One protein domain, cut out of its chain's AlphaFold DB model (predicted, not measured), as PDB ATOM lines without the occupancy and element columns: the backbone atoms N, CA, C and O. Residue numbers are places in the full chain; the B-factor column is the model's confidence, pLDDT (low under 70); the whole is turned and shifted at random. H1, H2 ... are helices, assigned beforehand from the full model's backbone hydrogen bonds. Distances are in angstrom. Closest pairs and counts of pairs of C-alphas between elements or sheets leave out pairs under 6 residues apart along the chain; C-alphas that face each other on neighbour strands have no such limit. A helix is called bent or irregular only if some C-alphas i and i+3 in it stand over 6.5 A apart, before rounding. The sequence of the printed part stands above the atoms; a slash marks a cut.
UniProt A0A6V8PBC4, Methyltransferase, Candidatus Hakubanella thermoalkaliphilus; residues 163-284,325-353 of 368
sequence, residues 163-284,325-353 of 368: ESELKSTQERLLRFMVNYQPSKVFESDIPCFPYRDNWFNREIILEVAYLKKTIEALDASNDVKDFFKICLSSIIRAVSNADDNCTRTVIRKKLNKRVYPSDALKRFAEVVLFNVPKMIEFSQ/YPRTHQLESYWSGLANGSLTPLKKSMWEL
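This is residues 163 to 284 and 325 to 353 of the 368 residues of the protein "Methyltransferase" of Candidatus Hakubanella thermoalkaliphilus (UniProt A0A6V8PBC4). Four helices or arms, H1, H3, H4 and H5a, make an up-and-down bundle, each running against the one before it in the chain, only partly aligned; short H7 packs on H4. H5b continues bent H5 beyond H5a, and H8 lies far from the middle. The printed part has 151 residues with eight named helices, H1 to H8 in order, and no named strand: all helix. It is compact, radius of gyration of the C-alphas 15.9 A, spanning 43 by 38 by 30 A.

Start at C-alpha 263, (-22.564, 29.276, 3.958), where H5, residues 263 to 284, begins. By its hydrogen bonds it was assigned as one helix, but it is bent: C-alphas 274 and 277 are 6.6 A apart. Its arms are H5a, residues 263 to 274, 16.2 A, and H5b, 277 to 284. Find H4 at 222 to 239, 25.2 A, irregular with C-alphas 234 and 237 7.3 A apart; H3 at 202 to 216, 21.2 A; H1 at 163 to 178, 23.2 A. H2 is 196 to 199, H6 325 to 328, H7 330 to 335, and H8 344 to 353, ending at (-21.492, 34.785, 43.415).

Look at Val 239 and Ala 264, the closest C-alphas of H4 and H5a, which touch at 5.9 A. H3 and H4 form a hairpin, a shallow tilt of 12 degrees. H1 touches H3 with residues 173 to 177 alone, closest C-alphas Leu 173 and Thr 214, 7.5 A. H7 touches H4, closest C-alphas Ser 233 and Glu 332, 5.0 A. H2, H5b, H6 and H8 touch no helix. O i to N i+4 pairs are within hydrogen-bond range throughout H1, H3, H5a, H5b and H7, in 11 of 14 in H4 and 5 of 6 in H8; H2 and H6 are too short.

Residues 285 to 324 are not printed; C-alphas 284 and 325 are 31.3 A apart. The links H1 to H2 and H4 to H5 are long. Residues 351 to 353 are under 70 in pLDDT.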
ATOM      1  N   GLU A 163     -24.354  57.006  10.067       97.69
ATOM      2  CA  GLU A 163     -24.901  56.388   8.860       97.69
ATOM      3  C   GLU A 163     -23.870  56.314   7.724       97.69
ATOM      4  O   GLU A 163     -23.834  55.323   6.987       97.69
ATOM      5  N   SER A 164     -23.039  57.349   7.565       98.12
ATOM      6  CA  SER A 164     -22.059  57.423   6.480       98.12
ATOM      7  C   SER A 164     -20.928  56.421   6.699       98.12
ATOM      8  O   SER A 164     -20.582  55.655   5.790       98.12
ATOM      9  N   GLU A 165     -20.407  56.357   7.926       98.50
ATOM     10  CA  GLU A 165     -19.405  55.375   8.331       98.50
ATOM     11  C   GLU A 165     -19.944  53.946   8.185       98.50
ATOM     12  O   GLU A 165     -19.293  53.095   7.572       98.50
ATOM     13  N   LEU A 166     -21.159  53.671   8.674       98.44
ATOM     14  CA  LEU A 166     -21.734  52.328   8.632       98.44
ATOM     15  C   LEU A 166     -21.956  51.831   7.194       98.44
ATOM     16  O   LEU A 166     -21.606  50.690   6.883       98.44
ATOM     17  N   LYS A 167     -22.499  52.676   6.304       98.25
ATOM     18  CA  LYS A 167     -22.722  52.332   4.886       98.25
ATOM     19  C   LYS A 167     -21.412  52.104   4.136       98.25
ATOM     20  O   LYS A 167     -21.246  51.075   3.484       98.25
ATOM     21  N   SER A 168     -20.459  53.028   4.256       97.94
ATOM     22  CA  SER A 168     -19.161  52.893   3.581       97.94
ATOM     23  C   SER A 168     -18.391  51.656   4.064       97.94
ATOM     24  O   SER A 168     -17.793  50.929   3.261       97.94
ATOM     25  N   THR A 169     -18.476  51.350   5.362       98.25
ATOM     26  CA  THR A 169     -17.888  50.142   5.950       98.25
ATOM     27  C   THR A 169     -18.589  48.873   5.467       98.25
ATOM     28  O   THR A 169     -17.908  47.912   5.102       98.25
ATOM     29  N   GLN A 170     -19.927  48.865   5.391       97.94
ATOM     30  CA  GLN A 170     -20.710  47.761   4.825       97.94
ATOM     31  C   GLN A 170     -20.252  47.426   3.402       97.94
ATOM     32  O   GLN A 170     -19.955  46.266   3.111       97.94
ATOM     33  N   GLU A 171     -20.160  48.420   2.518       95.62
ATOM     34  CA  GLU A 171     -19.739  48.202   1.131       95.62
ATOM     35  C   GLU A 171     -18.328  47.611   1.045       95.62
ATOM     36  O   GLU A 171     -18.074  46.665   0.294       95.62
ATOM     37  N   ARG A 172     -17.389  48.150   1.834       95.44
ATOM     38  CA  ARG A 172     -16.009  47.654   1.886       95.44
ATOM     39  C   ARG A 172     -15.958  46.209   2.383       95.44
ATOM     40  O   ARG A 172     -15.243  45.394   1.798       95.44
ATOM     41  N   LEU A 173     -16.733  45.887   3.415       95.69
ATOM     42  CA  LEU A 173     -16.822  44.551   3.993       95.69
ATOM     43  C   LEU A 173     -17.377  43.535   2.985       95.69
ATOM     44  O   LEU A 173     -16.753  42.497   2.771       95.69
ATOM     45  N   LEU A 174     -18.477  43.858   2.295       93.94
ATOM     46  CA  LEU A 174     -19.063  42.994   1.262       93.94
ATOM     47  C   LEU A 174     -18.080  42.733   0.106       93.94
ATOM     48  O   LEU A 174     -17.944  41.594  -0.341       93.94
ATOM     49  N   ARG A 175     -17.309  43.745  -0.323       90.88
ATOM     50  CA  ARG A 175     -16.245  43.567  -1.332       90.88
ATOM     51  C   ARG A 175     -15.140  42.613  -0.870       90.88
ATOM     52  O   ARG A 175     -14.647  41.818  -1.672       90.88
ATOM     53  N   PHE A 176     -14.741  42.651   0.401       90.56
ATOM     54  CA  PHE A 176     -13.734  41.718   0.923       90.56
ATOM     55  C   PHE A 176     -14.218  40.269   0.955       90.56
ATOM     56  O   PHE A 176     -13.409  39.359   0.770       90.56
ATOM     57  N   MET A 177     -15.518  40.049   1.148       88.62
ATOM     58  CA  MET A 177     -16.110  38.710   1.191       88.62
ATOM     59  C   MET A 177     -16.092  38.014  -0.168       88.62
ATOM     60  O   MET A 177     -15.822  36.819  -0.230       88.62
ATOM     61  N   VAL A 178     -16.310  38.760  -1.256       86.38
ATOM     62  CA  VAL A 178     -16.217  38.229  -2.631       86.38
ATOM     63  C   VAL A 178     -14.788  37.780  -2.965       86.38
ATOM     64  O   VAL A 178     -14.588  36.854  -3.742       86.38
ATOM     65  N   ASN A 179     -13.785  38.393  -2.332       85.44
ATOM     66  CA  ASN A 179     -12.363  38.093  -2.528       85.44
ATOM     67  C   ASN A 179     -11.789  37.114  -1.484       85.44
ATOM     68  O   ASN A 179     -10.566  37.080  -1.264       85.44
ATOM     69  N   TYR A 180     -12.665  36.359  -0.812       91.56
ATOM     70  CA  TYR A 180     -12.274  35.339   0.153       91.56
ATOM     71  C   TYR A 180     -11.365  34.289  -0.488       91.56
ATOM     72  O   TYR A 180     -11.627  33.781  -1.576       91.56
ATOM     73  N   GLN A 181     -10.293  33.954   0.227       90.12
ATOM     74  CA  GLN A 181      -9.391  32.865  -0.118       90.12
ATOM     75  C   GLN A 181      -8.985  32.144   1.172       90.12
ATOM     76  O   GLN A 181      -8.503  32.816   2.091       90.12
ATOM     77  N   PRO A 182      -9.110  30.804   1.247       92.19
ATOM     78  CA  PRO A 182      -8.694  30.030   2.418       92.19
ATOM     79  C   PRO A 182      -7.233  30.274   2.828       92.19
ATOM     80  O   PRO A 182      -6.918  30.308   4.012       92.19
ATOM     81  N   SER A 183      -6.348  30.522   1.856       93.06
ATOM     82  CA  SER A 183      -4.920  30.794   2.068       93.06
ATOM     83  C   SER A 183      -4.617  32.085   2.844       93.06
ATOM     84  O   SER A 183      -3.497  32.258   3.316       93.06
ATOM     85  N   LYS A 184      -5.593  32.993   3.000       93.00
ATOM     86  CA  LYS A 184      -5.448  34.242   3.774       93.00
ATOM     87  C   LYS A 184      -5.718  34.070   5.273       93.00
ATOM     88  O   LYS A 184      -5.602  35.044   6.028       93.00
ATOM     89  N   VAL A 185      -6.112  32.868   5.690       96.00
ATOM     90  CA  VAL A 185      -6.436  32.522   7.075       96.00
ATOM     91  C   VAL A 185      -5.299  31.698   7.661       96.00
ATOM     92  O   VAL A 185      -4.935  30.651   7.128       96.00
ATOM     93  N   PHE A 186      -4.749  32.170   8.773       95.06
ATOM     94  CA  PHE A 186      -3.708  31.480   9.529       95.06
ATOM     95  C   PHE A 186      -4.307  30.816  10.775       95.06
ATOM     96  O   PHE A 186      -5.363  31.225  11.251       95.06
ATOM     97  N   GLU A 187      -3.626  29.823  11.357       92.44
ATOM     98  CA  GLU A 187      -4.118  29.160  12.583       92.44
ATOM     99  C   GLU A 187      -4.283  30.154  13.747       92.44
ATOM    100  O   GLU A 187      -5.199  30.016  14.550       92.44
ATOM    101  N   SER A 188      -3.458  31.208  13.798       93.38
ATOM    102  CA  SER A 188      -3.577  32.295  14.781       93.38
ATOM    103  C   SER A 188      -4.866  33.113  14.653       93.38
ATOM    104  O   SER A 188      -5.250  33.782  15.607       93.38
ATOM    105  N   ASP A 189      -5.529  33.074  13.493       94.88
ATOM    106  CA  ASP A 189      -6.804  33.761  13.262       94.88
ATOM    107  C   ASP A 189      -7.995  32.961  13.837       94.88
ATOM    108  O   ASP A 189      -9.104  33.488  13.960       94.88
ATOM    109  N   ILE A 190      -7.783  31.687  14.197       94.44
ATOM    110  CA  ILE A 190      -8.822  30.768  14.669       94.44
ATOM    111  C   ILE A 190      -8.776  30.685  16.204       94.44
ATOM    112  O   ILE A 190      -7.762  30.272  16.771       94.44
ATOM    113  N   PRO A 191      -9.871  31.005  16.920       92.19
ATOM    114  CA  PRO A 191      -9.883  30.912  18.373       92.19
ATOM    115  C   PRO A 191      -9.725  29.462  18.854       92.19
ATOM    116  O   PRO A 191     -10.268  28.514  18.276       92.19
ATOM    117  N   CYS A 192      -8.993  29.290  19.956       88.56
ATOM    118  CA  CYS A 192      -8.780  27.992  20.590       88.56
ATOM    119  C   CYS A 192      -9.888  27.703  21.614       88.56
ATOM    120  O   CYS A 192     -10.004  28.397  22.628       88.56
ATOM    121  N   PHE A 193     -10.692  26.664  21.367       90.94
ATOM    122  CA  PHE A 193     -11.735  26.225  22.296       90.94
ATOM    123  C   PHE A 193     -12.045  24.717  22.194       90.94
ATOM    124  O   PHE A 193     -11.770  24.088  21.168       90.94
ATOM    125  N   PRO A 194     -12.622  24.108  23.250       91.06
ATOM    126  CA  PRO A 194     -12.879  22.673  23.305       91.06
ATOM    127  C   PRO A 194     -13.788  22.165  22.181       91.06
ATOM    128  O   PRO A 194     -14.858  22.726  21.922       91.06
ATOM    129  N   TYR A 195     -13.396  21.037  21.579       90.75
ATOM    130  CA  TYR A 195     -14.160  20.333  20.539       90.75
ATOM    131  C   TYR A 195     -14.464  21.184  19.296       90.75
ATOM    132  O   TYR A 195     -15.457  20.939  18.612       90.75
ATOM    133  N   ARG A 196     -13.636  22.195  18.998       91.62
ATOM    134  CA  ARG A 196     -13.788  23.105  17.847       91.62
ATOM    135  C   ARG A 196     -14.141  22.379  16.549       91.62
ATOM    136  O   ARG A 196     -15.129  22.729  15.908       91.62
ATOM    137  N   ASP A 197     -13.396  21.329  16.229       90.12
ATOM    138  CA  ASP A 197     -13.535  20.590  14.970       90.12
ATOM    139  C   ASP A 197     -14.784  19.681  14.949       90.12
ATOM    140  O   ASP A 197     -15.205  19.207  13.899       90.12
ATOM    141  N   ASN A 198     -15.439  19.461  16.098       93.12
ATOM    142  CA  ASN A 198     -16.780  18.874  16.140       93.12
ATOM    143  C   ASN A 198     -17.856  19.921  15.821       93.12
ATOM    144  O   ASN A 198     -18.881  19.589  15.224       93.12
ATOM    145  N   TRP A 199     -17.649  21.172  16.242       95.06
ATOM    146  CA  TRP A 199     -18.611  22.257  16.047       95.06
ATOM    147  C   TRP A 199     -18.627  22.789  14.623       95.06
ATOM    148  O   TRP A 199     -19.681  23.230  14.177       95.06
ATOM    149  N   PHE A 200     -17.505  22.754  13.915       95.56
ATOM    150  CA  PHE A 200     -17.401  23.341  12.587       95.56
ATOM    151  C   PHE A 200     -16.609  22.445  11.648       95.56
ATOM    152  O   PHE A 200     -15.589  21.870  12.019       95.56
ATOM    153  N   ASN A 201     -17.062  22.404  10.400       93.12
ATOM    154  CA  ASN A 201     -16.295  21.818   9.311       93.12
ATOM    155  C   ASN A 201     -15.161  22.777   8.923       93.12
ATOM    156  O   ASN A 201     -15.257  23.986   9.158       93.12
ATOM    157  N   ARG A 202     -14.091  22.247   8.321       93.06
ATOM    158  CA  ARG A 202     -12.864  23.015   8.068       93.06
ATOM    159  C   ARG A 202     -13.120  24.266   7.231       93.06
ATOM    160  O   ARG A 202     -12.610  25.326   7.569       93.06
ATOM    161  N   GLU A 203     -13.936  24.159   6.193       93.62
ATOM    162  CA  GLU A 203     -14.279  25.264   5.298       93.62
ATOM    163  C   GLU A 203     -14.955  26.406   6.067       93.62
ATOM    164  O   GLU A 203     -14.540  27.557   5.958       93.62
ATOM    165  N   ILE A 204     -15.904  26.077   6.946       96.00
ATOM    166  CA  ILE A 204     -16.621  27.068   7.755       96.00
ATOM    167  C   ILE A 204     -15.715  27.726   8.793       96.00
ATOM    168  O   ILE A 204     -15.823  28.932   8.998       96.00
ATOM    169  N   ILE A 205     -14.816  26.977   9.441       96.56
ATOM    170  CA  ILE A 205     -13.845  27.580  10.371       96.56
ATOM    171  C   ILE A 205     -13.034  28.660   9.656       96.56
ATOM    172  O   ILE A 205     -12.871  29.753  10.196       96.56
ATOM    173  N   LEU A 206     -12.549  28.361   8.449       96.56
ATOM    174  CA  LEU A 206     -11.748  29.296   7.666       96.56
ATOM    175  C   LEU A 206     -12.576  30.516   7.240       96.56
ATOM    176  O   LEU A 206     -12.114  31.644   7.391       96.56
ATOM    177  N   GLU A 207     -13.821  30.322   6.802       96.88
ATOM    178  CA  GLU A 207     -14.720  31.431   6.461       96.88
ATOM    179  C   GLU A 207     -14.993  32.351   7.661       96.88
ATOM    180  O   GLU A 207     -14.869  33.569   7.550       96.88
ATOM    181  N   VAL A 208     -15.342  31.787   8.822       97.75
ATOM    182  CA  VAL A 208     -15.650  32.570  10.027       97.75
ATOM    183  C   VAL A 208     -14.402  33.294  10.543       97.75
ATOM    184  O   VAL A 208     -14.489  34.469  10.904       97.75
ATOM    185  N   ALA A 209     -13.235  32.644  10.526       97.69
ATOM    186  CA  ALA A 209     -11.968  33.273  10.900       97.69
ATOM    187  C   ALA A 209     -11.592  34.418   9.952       97.69
ATOM    188  O   ALA A 209     -11.202  35.493  10.411       97.69
ATOM    189  N   TYR A 210     -11.787  34.236   8.644       97.44
ATOM    190  CA  TYR A 210     -11.597  35.304   7.666       97.44
ATOM    191  C   TYR A 210     -12.522  36.495   7.929       97.44
ATOM    192  O   TYR A 210     -12.061  37.638   7.920       97.44
ATOM    193  N   LEU A 211     -13.811  36.246   8.192       97.81
ATOM    194  CA  LEU A 211     -14.780  37.296   8.511       97.81
ATOM    195  C   LEU A 211     -14.376  38.060   9.775       97.81
ATOM    196  O   LEU A 211     -14.295  39.286   9.736       97.81
ATOM    197  N   LYS A 212     -14.054  37.350  10.863       97.94
ATOM    198  CA  LYS A 212     -13.594  37.951  12.124       97.94
ATOM    199  C   LYS A 212     -12.383  38.858  11.899       97.94
ATOM    200  O   LYS A 212     -12.432  40.038  12.237       97.94
ATOM    201  N   LYS A 213     -11.329  38.327  11.272       96.50
ATOM    202  CA  LYS A 213     -10.099  39.066  10.958       96.50
ATOM    203  C   LYS A 213     -10.371  40.295  10.094       96.50
ATOM    204  O   LYS A 213      -9.820  41.362  10.341       96.50
ATOM    205  N   THR A 214     -11.229  40.149   9.084       96.81
ATOM    206  CA  THR A 214     -11.596  41.253   8.189       96.81
ATOM    207  C   THR A 214     -12.301  42.362   8.962       96.81
ATOM    208  O   THR A 214     -11.948  43.519   8.776       96.81
ATOM    209  N   ILE A 215     -13.237  42.019   9.857       97.88
ATOM    210  CA  ILE A 215     -13.947  42.983  10.713       97.88
ATOM    211  C   ILE A 215     -12.971  43.709  11.648       97.88
ATOM    212  O   ILE A 215     -13.035  44.928  11.789       97.88
ATOM    213  N   GLU A 216     -12.042  42.981  12.269       96.31
ATOM    214  CA  GLU A 216     -11.039  43.558  13.175       96.31
ATOM    215  C   GLU A 216     -10.107  44.544  12.455       96.31
ATOM    216  O   GLU A 216      -9.780  45.603  13.002       96.31
ATOM    217  N   ALA A 217      -9.755  44.234  11.203       96.19
ATOM    218  CA  ALA A 217      -8.898  45.043  10.344       96.19
ATOM    219  C   ALA A 217      -9.619  46.200   9.621       96.19
ATOM    220  O   ALA A 217      -8.973  46.922   8.858       96.19
ATOM    221  N   LEU A 218     -10.931  46.390   9.819       96.00
ATOM    222  CA  LEU A 218     -11.647  47.529   9.236       96.00
ATOM    223  C   LEU A 218     -11.059  48.852   9.741       96.00
ATOM    224  O   LEU A 218     -10.666  48.980  10.899       96.00
ATOM    225  N   ASP A 219     -11.034  49.849   8.870       96.25
ATOM    226  CA  ASP A 219     -10.737  51.229   9.244       96.25
ATOM    227  C   ASP A 219     -12.069  51.922   9.551       96.25
ATOM    228  O   ASP A 219     -12.714  52.457   8.654       96.25
ATOM    229  N   ALA A 220     -12.545  51.729  10.781       97.75
ATOM    230  CA  ALA A 220     -13.835  52.194  11.283       97.75
ATOM    231  C   ALA A 220     -13.787  52.298  12.815       97.75
ATOM    232  O   ALA A 220     -12.932  51.679  13.463       97.75
ATOM    233  N   SER A 221     -14.732  53.031  13.393       98.38
ATOM    234  CA  SER A 221     -14.953  53.126  14.831       98.38
ATOM    235  C   SER A 221     -15.169  51.749  15.469       98.38
ATOM    236  O   SER A 221     -15.651  50.796  14.843       98.38
ATOM    237  N   ASN A 222     -14.810  51.626  16.750       98.38
ATOM    238  CA  ASN A 222     -15.009  50.375  17.484       98.38
ATOM    239  C   ASN A 222     -16.489  49.986  17.552       98.38
ATOM    240  O   ASN A 222     -16.788  48.802  17.440       98.38
ATOM    241  N   ASP A 223     -17.404  50.953  17.638       98.31
ATOM    242  CA  ASP A 223     -18.843  50.679  17.687       98.31
ATOM    243  C   ASP A 223     -19.355  50.087  16.361       98.31
ATOM    244  O   ASP A 223     -20.105  49.106  16.364       98.31
ATOM    245  N   VAL A 224     -18.877  50.587  15.212       98.75
ATOM    246  CA  VAL A 224     -19.175  49.990  13.897       98.75
ATOM    247  C   VAL A 224     -18.567  48.590  13.774       98.75
ATOM    248  O   VAL A 224     -19.231  47.664  13.295       98.75
ATOM    249  N   LYS A 225     -17.330  48.380  14.242       98.69
ATOM    250  CA  LYS A 225     -16.725  47.036  14.275       98.69
ATOM    251  C   LYS A 225     -17.533  46.083  15.150       98.69
ATOM    252  O   LYS A 225     -17.783  44.953  14.738       98.69
ATOM    253  N   ASP A 226     -17.952  46.524  16.328       98.69
ATOM    254  CA  ASP A 226     -18.708  45.723  17.285       98.69
ATOM    255  C   ASP A 226     -20.098  45.361  16.744       98.69
ATOM    256  O   ASP A 226     -20.531  44.212  16.879       98.69
ATOM    257  N   PHE A 227     -20.741  46.266  16.001       98.81
ATOM    258  CA  PHE A 227     -21.946  45.953  15.233       98.81
ATOM    259  C   PHE A 227     -21.735  44.806  14.236       98.81
ATOM    260  O   PHE A 227     -22.527  43.855  14.200       98.81
ATOM    261  N   PHE A 228     -20.648  44.832  13.462       98.75
ATOM    262  CA  PHE A 228     -20.345  43.745  12.529       98.75
ATOM    263  C   PHE A 228     -19.909  42.455  13.237       98.75
ATOM    264  O   PHE A 228     -20.246  41.368  12.759       98.75
ATOM    265  N   LYS A 229     -19.248  42.534  14.401       98.75
ATOM    266  CA  LYS A 229     -18.959  41.362  15.247       98.75
ATOM    267  C   LYS A 229     -20.245  40.701  15.746       98.75
ATOM    268  O   LYS A 229     -20.333  39.480  15.695       98.75
ATOM    269  N   ILE A 230     -21.262  41.468  16.151       98.69
ATOM    270  CA  ILE A 230     -22.573  40.909  16.525       98.69
ATOM    271  C   ILE A 230     -23.318  40.346  15.306       98.69
ATOM    272  O   ILE A 230     -23.938  39.284  15.397       98.69
ATOM    273  N   CYS A 231     -23.226  40.988  14.136       98.62
ATOM    274  CA  CYS A 231     -23.731  40.388  12.896       98.62
ATOM    275  C   CYS A 231     -23.075  39.018  12.644       98.62
ATOM    276  O   CYS A 231     -23.771  38.054  12.319       98.62
ATOM    277  N   LEU A 232     -21.759  38.902  12.853       98.69
ATOM    278  CA  LEU A 232     -21.033  37.642  12.712       98.69
ATOM    279  C   LEU A 232     -21.483  36.635  13.773       98.69
ATOM    280  O   LEU A 232     -21.824  35.507  13.425       98.69
ATOM    281  N   SER A 233     -21.563  37.045  15.042       98.38
ATOM    282  CA  SER A 233     -21.993  36.177  16.140       98.38
ATOM    283  C   SER A 233     -23.388  35.592  15.880       98.38
ATOM    284  O   SER A 233     -23.614  34.408  16.122       98.38
ATOM    285  N   SER A 234     -24.292  36.376  15.274       98.00
ATOM    286  CA  SER A 234     -25.676  35.973  14.989       98.00
ATOM    287  C   SER A 234     -25.808  34.782  14.032       98.00
ATOM    288  O   SER A 234     -26.827  34.084  14.059       98.00
ATOM    289  N   ILE A 235     -24.791  34.520  13.202       98.00
ATOM    290  CA  ILE A 235     -24.800  33.404  12.246       98.00
ATOM    291  C   ILE A 235     -24.035  32.179  12.742       98.00
ATOM    292  O   ILE A 235     -24.231  31.100  12.183       98.00
ATOM    293  N   ILE A 236     -23.198  32.314  13.780       97.69
ATOM    294  CA  ILE A 236     -22.248  31.282  14.228       97.69
ATOM    295  C   ILE A 236     -22.941  29.947  14.447       97.69
ATOM    296  O   ILE A 236     -22.521  28.925  13.903       97.69
ATOM    297  N   ARG A 237     -24.045  29.940  15.200       95.69
ATOM    298  CA  ARG A 237     -24.773  28.700  15.450       95.69
ATOM    299  C   ARG A 237     -25.339  28.102  14.163       95.69
ATOM    300  O   ARG A 237     -25.153  26.906  13.937       95.69
ATOM    301  N   ALA A 238     -25.933  28.927  13.303       95.69
ATOM    302  CA  ALA A 238     -26.549  28.502  12.045       95.69
ATOM    303  C   ALA A 238     -25.553  27.849  11.074       95.69
ATOM    304  O   ALA A 238     -25.944  26.960  10.321       95.69
ATOM    305  N   VAL A 239     -24.280  28.251  11.120       96.69
ATOM    306  CA  VAL A 239     -23.200  27.680  10.293       96.69
ATOM    307  C   VAL A 239     -22.362  26.631  11.022       96.69
ATOM    308  O   VAL A 239     -21.516  25.980  10.428       96.69
ATOM    309  N   SER A 240     -22.604  26.421  12.311       96.06
ATOM    310  CA  SER A 240     -22.022  25.309  13.062       96.06
ATOM    311  C   SER A 240     -22.860  24.031  12.928       96.06
ATOM    312  O   SER A 240     -24.027  24.061  12.533       96.06
ATOM    313  N   ASN A 241     -22.305  22.917  13.395       95.06
ATOM    314  CA  ASN A 241     -22.982  21.634  13.587       95.06
ATOM    315  C   ASN A 241     -23.940  21.624  14.798       95.06
ATOM    316  O   ASN A 241     -24.550  20.594  15.102       95.06
ATOM    317  N   ALA A 242     -24.082  22.742  15.519       94.44
ATOM    318  CA  ALA A 242     -25.006  22.845  16.642       94.44
ATOM    319  C   ALA A 242     -26.476  22.900  16.189       94.44
ATOM    320  O   ALA A 242     -26.810  23.404  15.116       94.44
ATOM    321  N   ASP A 243     -27.368  22.409  17.047       92.88
ATOM    322  CA  ASP A 243     -28.814  22.477  16.860       92.88
ATOM    323  C   ASP A 243     -29.336  23.913  17.029       92.88
ATOM    324  O   ASP A 243     -29.266  24.500  18.115       92.88
ATOM    325  N   ASP A 244     -29.912  24.459  15.959       88.75
ATOM    326  CA  ASP A 244     -30.488  25.805  15.946       88.75
ATOM    327  C   ASP A 244     -31.732  25.913  16.837       88.75
ATOM    328  O   ASP A 244     -32.021  26.986  17.364       88.75
ATOM    329  N   ASN A 245     -32.446  24.816  17.081       87.88
ATOM    330  CA  ASN A 245     -33.712  24.834  17.812       87.88
ATOM    331  C   ASN A 245     -33.543  24.628  19.319       87.88
ATOM    332  O   ASN A 245     -34.452  24.927  20.092       87.88
ATOM    333  N   CYS A 246     -32.377  24.166  19.776       87.75
ATOM    334  CA  CYS A 246     -32.124  23.985  21.201       87.75
ATOM    335  C   CYS A 246     -31.694  25.300  21.858       87.75
ATOM    336  O   CYS A 246     -30.874  26.033  21.317       87.75
ATOM    337  N   THR A 247     -32.186  25.603  23.060       85.75
ATOM    338  CA  THR A 247     -31.707  26.767  23.828       85.75
ATOM    339  C   THR A 247     -30.219  26.637  24.159       85.75
ATOM    340  O   THR A 247     -29.458  27.595  24.036       85.75
ATOM    341  N   ARG A 248     -29.769  25.432  24.520       88.31
ATOM    342  CA  ARG A 248     -28.358  25.135  24.802       88.31
ATOM    343  C   ARG A 248     -27.628  24.794  23.512       88.31
ATOM    344  O   ARG A 248     -28.172  24.084  22.672       88.31
ATOM    345  N   THR A 249     -26.371  25.202  23.401       91.12
ATOM    346  CA  THR A 249     -25.541  24.788  22.271       91.12
ATOM    347  C   THR A 249     -25.155  23.319  22.421       91.12
ATOM    348  O   THR A 249     -24.445  22.929  23.356       91.12
ATOM    349  N   VAL A 250     -25.680  22.482  21.525       92.44
ATOM    350  CA  VAL A 250     -25.487  21.026  21.512       92.44
ATOM    351  C   VAL A 250     -25.445  20.503  20.081       92.44
ATOM    352  O   VAL A 250     -26.138  21.029  19.214       92.44
ATOM    353  N   ILE A 251     -24.689  19.430  19.852       90.44
ATOM    354  CA  ILE A 251     -24.773  18.632  18.624       90.44
ATOM    355  C   ILE A 251     -25.697  17.450  18.905       90.44
ATOM    356  O   ILE A 251     -25.464  16.672  19.834       90.44
ATOM    357  N   ARG A 252     -26.759  17.299  18.112       89.06
ATOM    358  CA  ARG A 252     -27.675  16.159  18.224       89.06
ATOM    359  C   ARG A 252     -27.308  15.096  17.199       89.06
ATOM    360  O   ARG A 252     -27.415  15.340  16.008       89.06
ATOM    361  N   LYS A 253     -27.000  13.878  17.657       83.31
ATOM    362  CA  LYS A 253     -26.637  12.742  16.784       83.31
ATOM    363  C   LYS A 253     -27.662  12.442  15.680       83.31
ATOM    364  O   LYS A 253     -27.287  11.993  14.610       83.31
ATOM    365  N   LYS A 254     -28.955  12.658  15.955       86.12
ATOM    366  CA  LYS A 254     -30.053  12.405  15.004       86.12
ATOM    367  C   LYS A 254     -30.415  13.625  14.145       86.12
ATOM    368  O   LYS A 254     -31.263  13.502  13.268       86.12
ATOM    369  N   LEU A 255     -29.826  14.795  14.402       84.88
ATOM    370  CA  LEU A 255     -30.069  15.990  13.601       84.88
ATOM    371  C   LEU A 255     -29.121  15.973  12.402       84.88
ATOM    372  O   LEU A 255     -27.917  16.145  12.560       84.88
ATOM    373  N   ASN A 256     -29.665  15.788  11.202       80.94
ATOM    374  CA  ASN A 256     -28.885  15.817   9.965       80.94
ATOM    375  C   ASN A 256     -28.726  17.258   9.452       80.94
ATOM    376  O   ASN A 256     -29.243  17.610   8.390       80.94
ATOM    377  N   LYS A 257     -28.080  18.118  10.249       88.25
ATOM    378  CA  LYS A 257     -27.768  19.489   9.833       88.25
ATOM    379  C   LYS A 257     -26.637  19.443   8.812       88.25
ATOM    380  O   LYS A 257     -25.593  18.855   9.074       88.25
ATOM    381  N   ARG A 258     -26.855  20.057   7.651       88.44
ATOM    382  CA  ARG A 258     -25.847  20.173   6.596       88.44
ATOM    383  C   ARG A 258     -25.435  21.627   6.471       88.44
ATOM    384  O   ARG A 258     -26.299  22.486   6.306       88.44
ATOM    385  N   VAL A 259     -24.134  21.861   6.552       90.38
ATOM    386  CA  VAL A 259     -23.514  23.158   6.301       90.38
ATOM    387  C   VAL A 259     -22.508  22.961   5.179       90.38
ATOM    388  O   VAL A 259     -21.717  22.014   5.220       90.38
ATOM    389  N   TYR A 260     -22.585  23.815   4.168       91.69
ATOM    390  CA  TYR A 260     -21.793  23.725   2.950       91.69
ATOM    391  C   TYR A 260     -20.772  24.862   2.875       91.69
ATOM    392  O   TYR A 260     -20.999  25.922   3.462       91.69
ATOM    393  N   PRO A 261     -19.675  24.686   2.119       91.50
ATOM    394  CA  PRO A 261     -18.761  25.782   1.823       91.50
ATOM    395  C   PRO A 261     -19.520  27.003   1.289       91.50
ATOM    396  O   PRO A 261     -20.503  26.852   0.557       91.50
ATOM    397  N   SER A 262     -19.054  28.200   1.637       91.69
ATOM    398  CA  SER A 262     -19.648  29.531   1.432       91.69
ATOM    399  C   SER A 262     -20.854  29.891   2.309       91.69
ATOM    400  O   SER A 262     -21.321  31.031   2.228       91.69
ATOM    401  N   ASP A 263     -21.377  28.984   3.144       94.31
ATOM    402  CA  ASP A 263     -22.564  29.276   3.958       94.31
ATOM    403  C   ASP A 263     -22.329  30.414   4.959       94.31
ATOM    404  O   ASP A 263     -23.241  31.220   5.167       94.31
ATOM    405  N   ALA A 264     -21.140  30.521   5.566       96.75
ATOM    406  CA  ALA A 264     -20.862  31.600   6.511       96.75
ATOM    407  C   ALA A 264     -20.753  32.944   5.803       96.75
ATOM    408  O   ALA A 264     -21.381  33.909   6.236       96.75
ATOM    409  N   LEU A 265     -20.066  32.988   4.663       96.19
ATOM    410  CA  LEU A 265     -19.978  34.201   3.852       96.19
ATOM    411  C   LEU A 265     -21.366  34.648   3.356       96.19
ATOM    412  O   LEU A 265     -21.757  35.794   3.562       96.19
ATOM    413  N   LYS A 266     -22.161  33.739   2.778       94.94
ATOM    414  CA  LYS A 266     -23.510  34.051   2.271       94.94
ATOM    415  C   LYS A 266     -24.433  34.556   3.376       94.94
ATOM    416  O   LYS A 266     -25.060  35.603   3.233       94.94
ATOM    417  N   ARG A 267     -24.500  33.842   4.504       96.19
ATOM    418  CA  ARG A 267     -25.368  34.223   5.630       96.19
ATOM    419  C   ARG A 267     -24.926  35.525   6.275       96.19
ATOM    420  O   ARG A 267     -25.784  36.310   6.667       96.19
ATOM    421  N   PHE A 268     -23.623  35.766   6.379       97.88
ATOM    422  CA  PHE A 268     -23.117  37.015   6.928       97.88
ATOM    423  C   PHE A 268     -23.499  38.206   6.044       97.88
ATOM    424  O   PHE A 268     -24.022  39.189   6.562       97.88
ATOM    425  N   ALA A 269     -23.356  38.089   4.718       97.06
ATOM    426  CA  ALA A 269     -23.792  39.128   3.782       97.06
ATOM    427  C   ALA A 269     -25.301  39.394   3.905       97.06
ATOM    428  O   ALA A 269     -25.715  40.547   4.008       97.06
ATOM    429  N   GLU A 270     -26.120  38.336   3.983       96.25
ATOM    430  CA  GLU A 270     -27.566  38.459   4.211       96.25
ATOM    431  C   GLU A 270     -27.891  39.198   5.515       96.25
ATOM    432  O   GLU A 270     -28.769  40.061   5.530       96.25
ATOM    433  N   VAL A 271     -27.201  38.872   6.613       97.19
ATOM    434  CA  VAL A 271     -27.397  39.512   7.923       97.19
ATOM    435  C   VAL A 271     -26.958  40.971   7.902       97.19
ATOM    436  O   VAL A 271     -27.671  41.811   8.445       97.19
ATOM    437  N   VAL A 272     -25.835  41.290   7.260       97.81
ATOM    438  CA  VAL A 272     -25.335  42.663   7.117       97.81
ATOM    439  C   VAL A 272     -26.312  43.512   6.303       97.81
ATOM    440  O   VAL A 272     -26.763  44.552   6.780       97.81
ATOM    441  N   LEU A 273     -26.711  43.046   5.116       96.31
ATOM    442  CA  LEU A 273     -27.681  43.736   4.255       96.31
ATOM    443  C   LEU A 273     -29.045  43.908   4.932       96.31
ATOM    444  O   LEU A 273     -29.735  44.899   4.704       96.31
ATOM    445  N   PHE A 274     -29.436  42.958   5.781       95.31
ATOM    446  CA  PHE A 274     -30.693  43.024   6.513       95.31
ATOM    447  C   PHE A 274     -30.644  43.971   7.727       95.31
ATOM    448  O   PHE A 274     -31.627  44.662   7.994       95.31
ATOM    449  N   ASN A 275     -29.539  44.003   8.478       97.44
ATOM    450  CA  ASN A 275     -29.473  44.723   9.753       97.44
ATOM    451  C   ASN A 275     -28.885  46.134   9.661       97.44
ATOM    452  O   ASN A 275     -29.227  46.953  10.510       97.44
ATOM    453  N   VAL A 276     -28.062  46.457   8.656       98.31
ATOM    454  CA  VAL A 276     -27.546  47.830   8.487       98.31
ATOM    455  C   VAL A 276     -28.687  48.852   8.352       98.31
ATOM    456  O   VAL A 276     -28.695  49.807   9.127       98.31
ATOM    457  N   PRO A 277     -29.714  48.650   7.496       97.12
ATOM    458  CA  PRO A 277     -30.841  49.584   7.415       97.12
ATOM    459  C   PRO A 277     -31.592  49.749   8.744       97.12
ATOM    460  O   PRO A 277     -31.997  50.854   9.089       97.12
ATOM    461  N   LYS A 278     -31.734  48.669   9.520       97.12
ATOM    462  CA  LYS A 278     -32.397  48.695  10.832       97.12
ATOM    463  C   LYS A 278     -31.599  49.456  11.885       97.12
ATOM    464  O   LYS A 278     -32.189  50.138  12.718       97.12
ATOM    465  N   MET A 279     -30.273  49.327  11.861       98.38
ATOM    466  CA  MET A 279     -29.388  50.082  12.742       98.38
ATOM    467  C   MET A 279     -29.385  51.570  12.380       98.38
ATOM    468  O   MET A 279     -29.429  52.409  13.273       98.38
ATOM    469  N   ILE A 280     -29.427  51.906  11.087       98.38
ATOM    470  CA  ILE A 280     -29.603  53.292  10.628       98.38
ATOM    471  C   ILE A 280     -30.937  53.852  11.134       98.38
ATOM    472  O   ILE A 280     -30.958  54.913  11.750       98.38
ATOM    473  N   GLU A 281     -32.038  53.117  10.952       97.69
ATOM    474  CA  GLU A 281     -33.363  53.531  11.428       97.69
ATOM    475  C   GLU A 281     -33.391  53.727  12.953       97.69
ATOM    476  O   GLU A 281     -33.935  54.716  13.440       97.69
ATOM    477  N   PHE A 282     -32.764  52.825  13.717       97.88
ATOM    478  CA  PHE A 282     -32.587  52.991  15.162       97.88
ATOM    479  C   PHE A 282     -31.791  54.257  15.494       97.88
ATOM    480  O   PHE A 282     -32.223  55.054  16.325       97.88
ATOM    481  N   SER A 283     -30.669  54.474  14.810       97.56
ATOM    482  CA  SER A 283     -29.763  55.598  15.064       97.56
ATOM    483  C   SER A 283     -30.400  56.949  14.743       97.56
ATOM    484  O   SER A 283     -30.156  57.926  15.443       97.56
ATOM    485  N   GLN A 284     -31.259  57.008  13.723       96.81
ATOM    486  CA  GLN A 284     -32.033  58.201  13.370       96.81
ATOM    487  C   GLN A 284     -33.153  58.498  14.381       96.81
ATOM    488  O   GLN A 284     -33.501  59.661  14.588       96.81
ATOM    489  N   TYR A 325     -27.065  30.735  30.141       88.75
ATOM    490  CA  TYR A 325     -26.648  31.731  29.140       88.75
ATOM    491  C   TYR A 325     -25.222  31.515  28.600       88.75
ATOM    492  O   TYR A 325     -25.085  31.481  27.374       88.75
ATOM    493  N   PRO A 326     -24.195  31.214  29.427       88.31
ATOM    494  CA  PRO A 326     -22.849  30.933  28.920       88.31
ATOM    495  C   PRO A 326     -22.809  29.728  27.988       88.31
ATOM    496  O   PRO A 326     -22.039  29.686  27.035       88.31
ATOM    497  N   ARG A 327     -23.646  28.714  28.244       89.62
ATOM    498  CA  ARG A 327     -23.753  27.545  27.363       89.62
ATOM    499  C   ARG A 327     -24.622  27.813  26.142       89.62
ATOM    500  O   ARG A 327     -24.437  27.160  25.116       89.62
ATOM    501  N   THR A 328     -25.591  28.714  26.245       91.81
ATOM    502  CA  THR A 328     -26.383  29.168  25.105       91.81
ATOM    503  C   THR A 328     -25.510  29.952  24.128       91.81
ATOM    504  O   THR A 328     -25.501  29.608  22.957       91.81
ATOM    505  N   HIS A 329     -24.708  30.909  24.574       93.31
ATOM    506  CA  HIS A 329     -23.891  31.731  23.673       93.31
ATOM    507  C   HIS A 329     -22.421  31.292  23.621       93.31
ATOM    508  O   HIS A 329     -21.534  32.112  23.397       93.31
ATOM    509  N   GLN A 330     -22.123  30.009  23.870       94.06
ATOM    510  CA  GLN A 330     -20.732  29.563  24.017       94.06
ATOM    511  C   GLN A 330     -19.882  29.775  22.759       94.06
ATOM    512  O   GLN A 330     -18.737  30.200  22.868       94.06
ATOM    513  N   LEU A 331     -20.410  29.464  21.569       95.75
ATOM    514  CA  LEU A 331     -19.622  29.556  20.336       95.75
ATOM    515  C   LEU A 331     -19.440  31.021  19.968       95.75
ATOM    516  O   LEU A 331     -18.348  31.445  19.612       95.75
ATOM    517  N   GLU A 332     -20.505  31.793  20.129       96.25
ATOM    518  CA  GLU A 332     -20.549  33.232  19.958       96.25
ATOM    519  C   GLU A 332     -19.540  33.925  20.888       96.25
ATOM    520  O   GLU A 332     -18.805  34.802  20.440       96.25
ATOM    521  N   SER A 333     -19.421  33.475  22.140       95.12
ATOM    522  CA  SER A 333     -18.454  33.995  23.115       95.12
ATOM    523  C   SER A 333     -17.006  33.705  22.713       95.12
ATOM    524  O   SER A 333     -16.171  34.605  22.798       95.12
ATOM    525  N   TYR A 334     -16.695  32.493  22.229       95.56
ATOM    526  CA  TYR A 334     -15.349  32.173  21.732       95.56
ATOM    527  C   TYR A 334     -14.984  33.001  20.496       95.56
ATOM    528  O   TYR A 334     -13.898  33.571  20.429       95.56
ATOM    529  N   TRP A 335     -15.897  33.100  19.527       96.44
ATOM    530  CA  TRP A 335     -15.662  33.860  18.297       96.44
ATOM    531  C   TRP A 335     -15.613  35.376  18.522       96.44
ATOM    532  O   TRP A 335     -14.930  36.070  17.772       96.44
ATOM    533  N   SER A 336     -16.256  35.880  19.580       94.31
ATOM    534  CA  SER A 336     -16.184  37.291  19.992       94.31
ATOM    535  C   SER A 336     -14.991  37.601  20.907       94.31
ATOM    536  O   SER A 336     -14.809  38.751  21.288       94.31
ATOM    537  N   GLY A 337     -14.185  36.599  21.288       92.69
ATOM    538  CA  GLY A 337     -13.041  36.777  22.192       92.69
ATOM    539  C   GLY A 337     -13.410  37.000  23.666       92.69
ATOM    540  O   GLY A 337     -12.546  37.351  24.462       92.69
ATOM    541  N   LEU A 338     -14.671  36.775  24.043       91.56
ATOM    542  CA  LEU A 338     -15.187  36.952  25.409       91.56
ATOM    543  C   LEU A 338     -15.004  35.705  26.286       91.56
ATOM    544  O   LEU A 338     -15.220  35.744  27.494       91.56
ATOM    545  N   ALA A 339     -14.618  34.587  25.676       88.88
ATOM    546  CA  ALA A 339     -14.257  33.362  26.366       88.88
ATOM    547  C   ALA A 339     -13.049  32.714  25.687       88.88
ATOM    548  O   ALA A 339     -12.879  32.802  24.471       88.88
ATOM    549  N   ASN A 340     -12.237  32.009  26.471       82.56
ATOM    550  CA  ASN A 340     -11.186  31.128  25.978       82.56
ATOM    551  C   ASN A 340     -11.194  29.818  26.776       82.56
ATOM    552  O   ASN A 340     -11.690  29.766  27.901       82.56
ATOM    553  N   GLY A 341     -10.678  28.739  26.184       82.06
ATOM    554  CA  GLY A 341     -10.528  27.470  26.892       82.06
ATOM    555  C   GLY A 341     -11.841  26.936  27.478       82.06
ATOM    556  O   GLY A 341     -12.836  26.796  26.776       82.06
ATOM    557  N   SER A 342     -11.839  26.569  28.759       82.38
ATOM    558  CA  SER A 342     -13.033  26.053  29.435       82.38
ATOM    559  C   SER A 342     -13.987  27.182  29.831       82.38
ATOM    560  O   SER A 342     -13.547  28.189  30.365       82.38
ATOM    561  N   LEU A 343     -15.303  26.975  29.704       83.56
ATOM    562  CA  LEU A 343     -16.311  27.903  30.249       83.56
ATOM    563  C   LEU A 343     -16.445  27.824  31.774       83.56
ATOM    564  O   LEU A 343     -17.188  28.605  32.360       83.56
ATOM    565  N   THR A 344     -15.795  26.862  32.436       81.94
ATOM    566  CA  THR A 344     -15.917  26.676  33.889       81.94
ATOM    567  C   THR A 344     -15.553  27.931  34.691       81.94
ATOM    568  O   THR A 344     -16.326  28.245  35.589       81.94
ATOM    569  N   PRO A 345     -14.464  28.674  34.404       79.12
ATOM    570  CA  PRO A 345     -14.141  29.916  35.108       79.12
ATOM    571  C   PRO A 345     -15.217  30.987  34.933       79.12
ATOM    572  O   PRO A 345     -15.624  31.577  35.922       79.12
ATOM    573  N   LEU A 346     -15.747  31.171  33.716       79.44
ATOM    574  CA  LEU A 346     -16.853  32.102  33.457       79.44
ATOM    575  C   LEU A 346     -18.121  31.689  34.215       79.44
ATOM    576  O   LEU A 346     -18.787  32.489  34.858       79.44
ATOM    577  N   LYS A 347     -18.444  30.396  34.198       80.19
ATOM    578  CA  LYS A 347     -19.578  29.877  34.964       80.19
ATOM    579  C   LYS A 347     -19.369  30.060  36.455       80.19
ATOM    580  O   LYS A 347     -20.313  30.425  37.137       80.19
ATOM    581  N   LYS A 348     -18.158  29.820  36.954       75.81
ATOM    582  CA  LYS A 348     -17.782  30.045  38.347       75.81
ATOM    583  C   LYS A 348     -17.845  31.516  38.711       75.81
ATOM    584  O   LYS A 348     -18.444  31.804  39.724       75.81
ATOM    585  N   SER A 349     -17.365  32.454  37.905       71.81
ATOM    586  CA  SER A 349     -17.534  33.875  38.221       71.81
ATOM    587  C   SER A 349     -19.008  34.280  38.254       71.81
ATOM    588  O   SER A 349     -19.360  35.154  39.024       71.81
ATOM    589  N   MET A 350     -19.893  33.598  37.520       73.56
ATOM    590  CA  MET A 350     -21.346  33.784  37.634       73.56
ATOM    591  C   MET A 350     -21.982  33.027  38.823       73.56
ATOM    592  O   MET A 350     -23.036  33.434  39.311       73.56
ATOM    593  N   TRP A 351     -21.380  31.923  39.300       63.31
ATOM    594  CA  TRP A 351     -21.930  31.020  40.337       63.31
ATOM    595  C   TRP A 351     -21.271  31.107  41.718       63.31
ATOM    596  O   TRP A 351     -21.948  30.841  42.699       63.31
ATOM    597  N   GLU A 352     -19.986  31.422  41.845       51.19
ATOM    598  CA  GLU A 352     -19.259  31.694  43.100       51.19
ATOM    599  C   GLU A 352     -19.799  32.988  43.744       51.19
ATOM    600  O   GLU A 352     -19.777  33.144  44.961       51.19
ATOM    601  N   LEU A 353     -20.513  33.799  42.961       47.38
ATOM    602  CA  LEU A 353     -21.492  34.785  43.415       47.38
ATOM    603  C   LEU A 353     -22.679  34.198  44.226       47.38
ATOM    604  O   LEU A 353     -23.349  34.935  44.951       47.38
TER     605      LEU A 353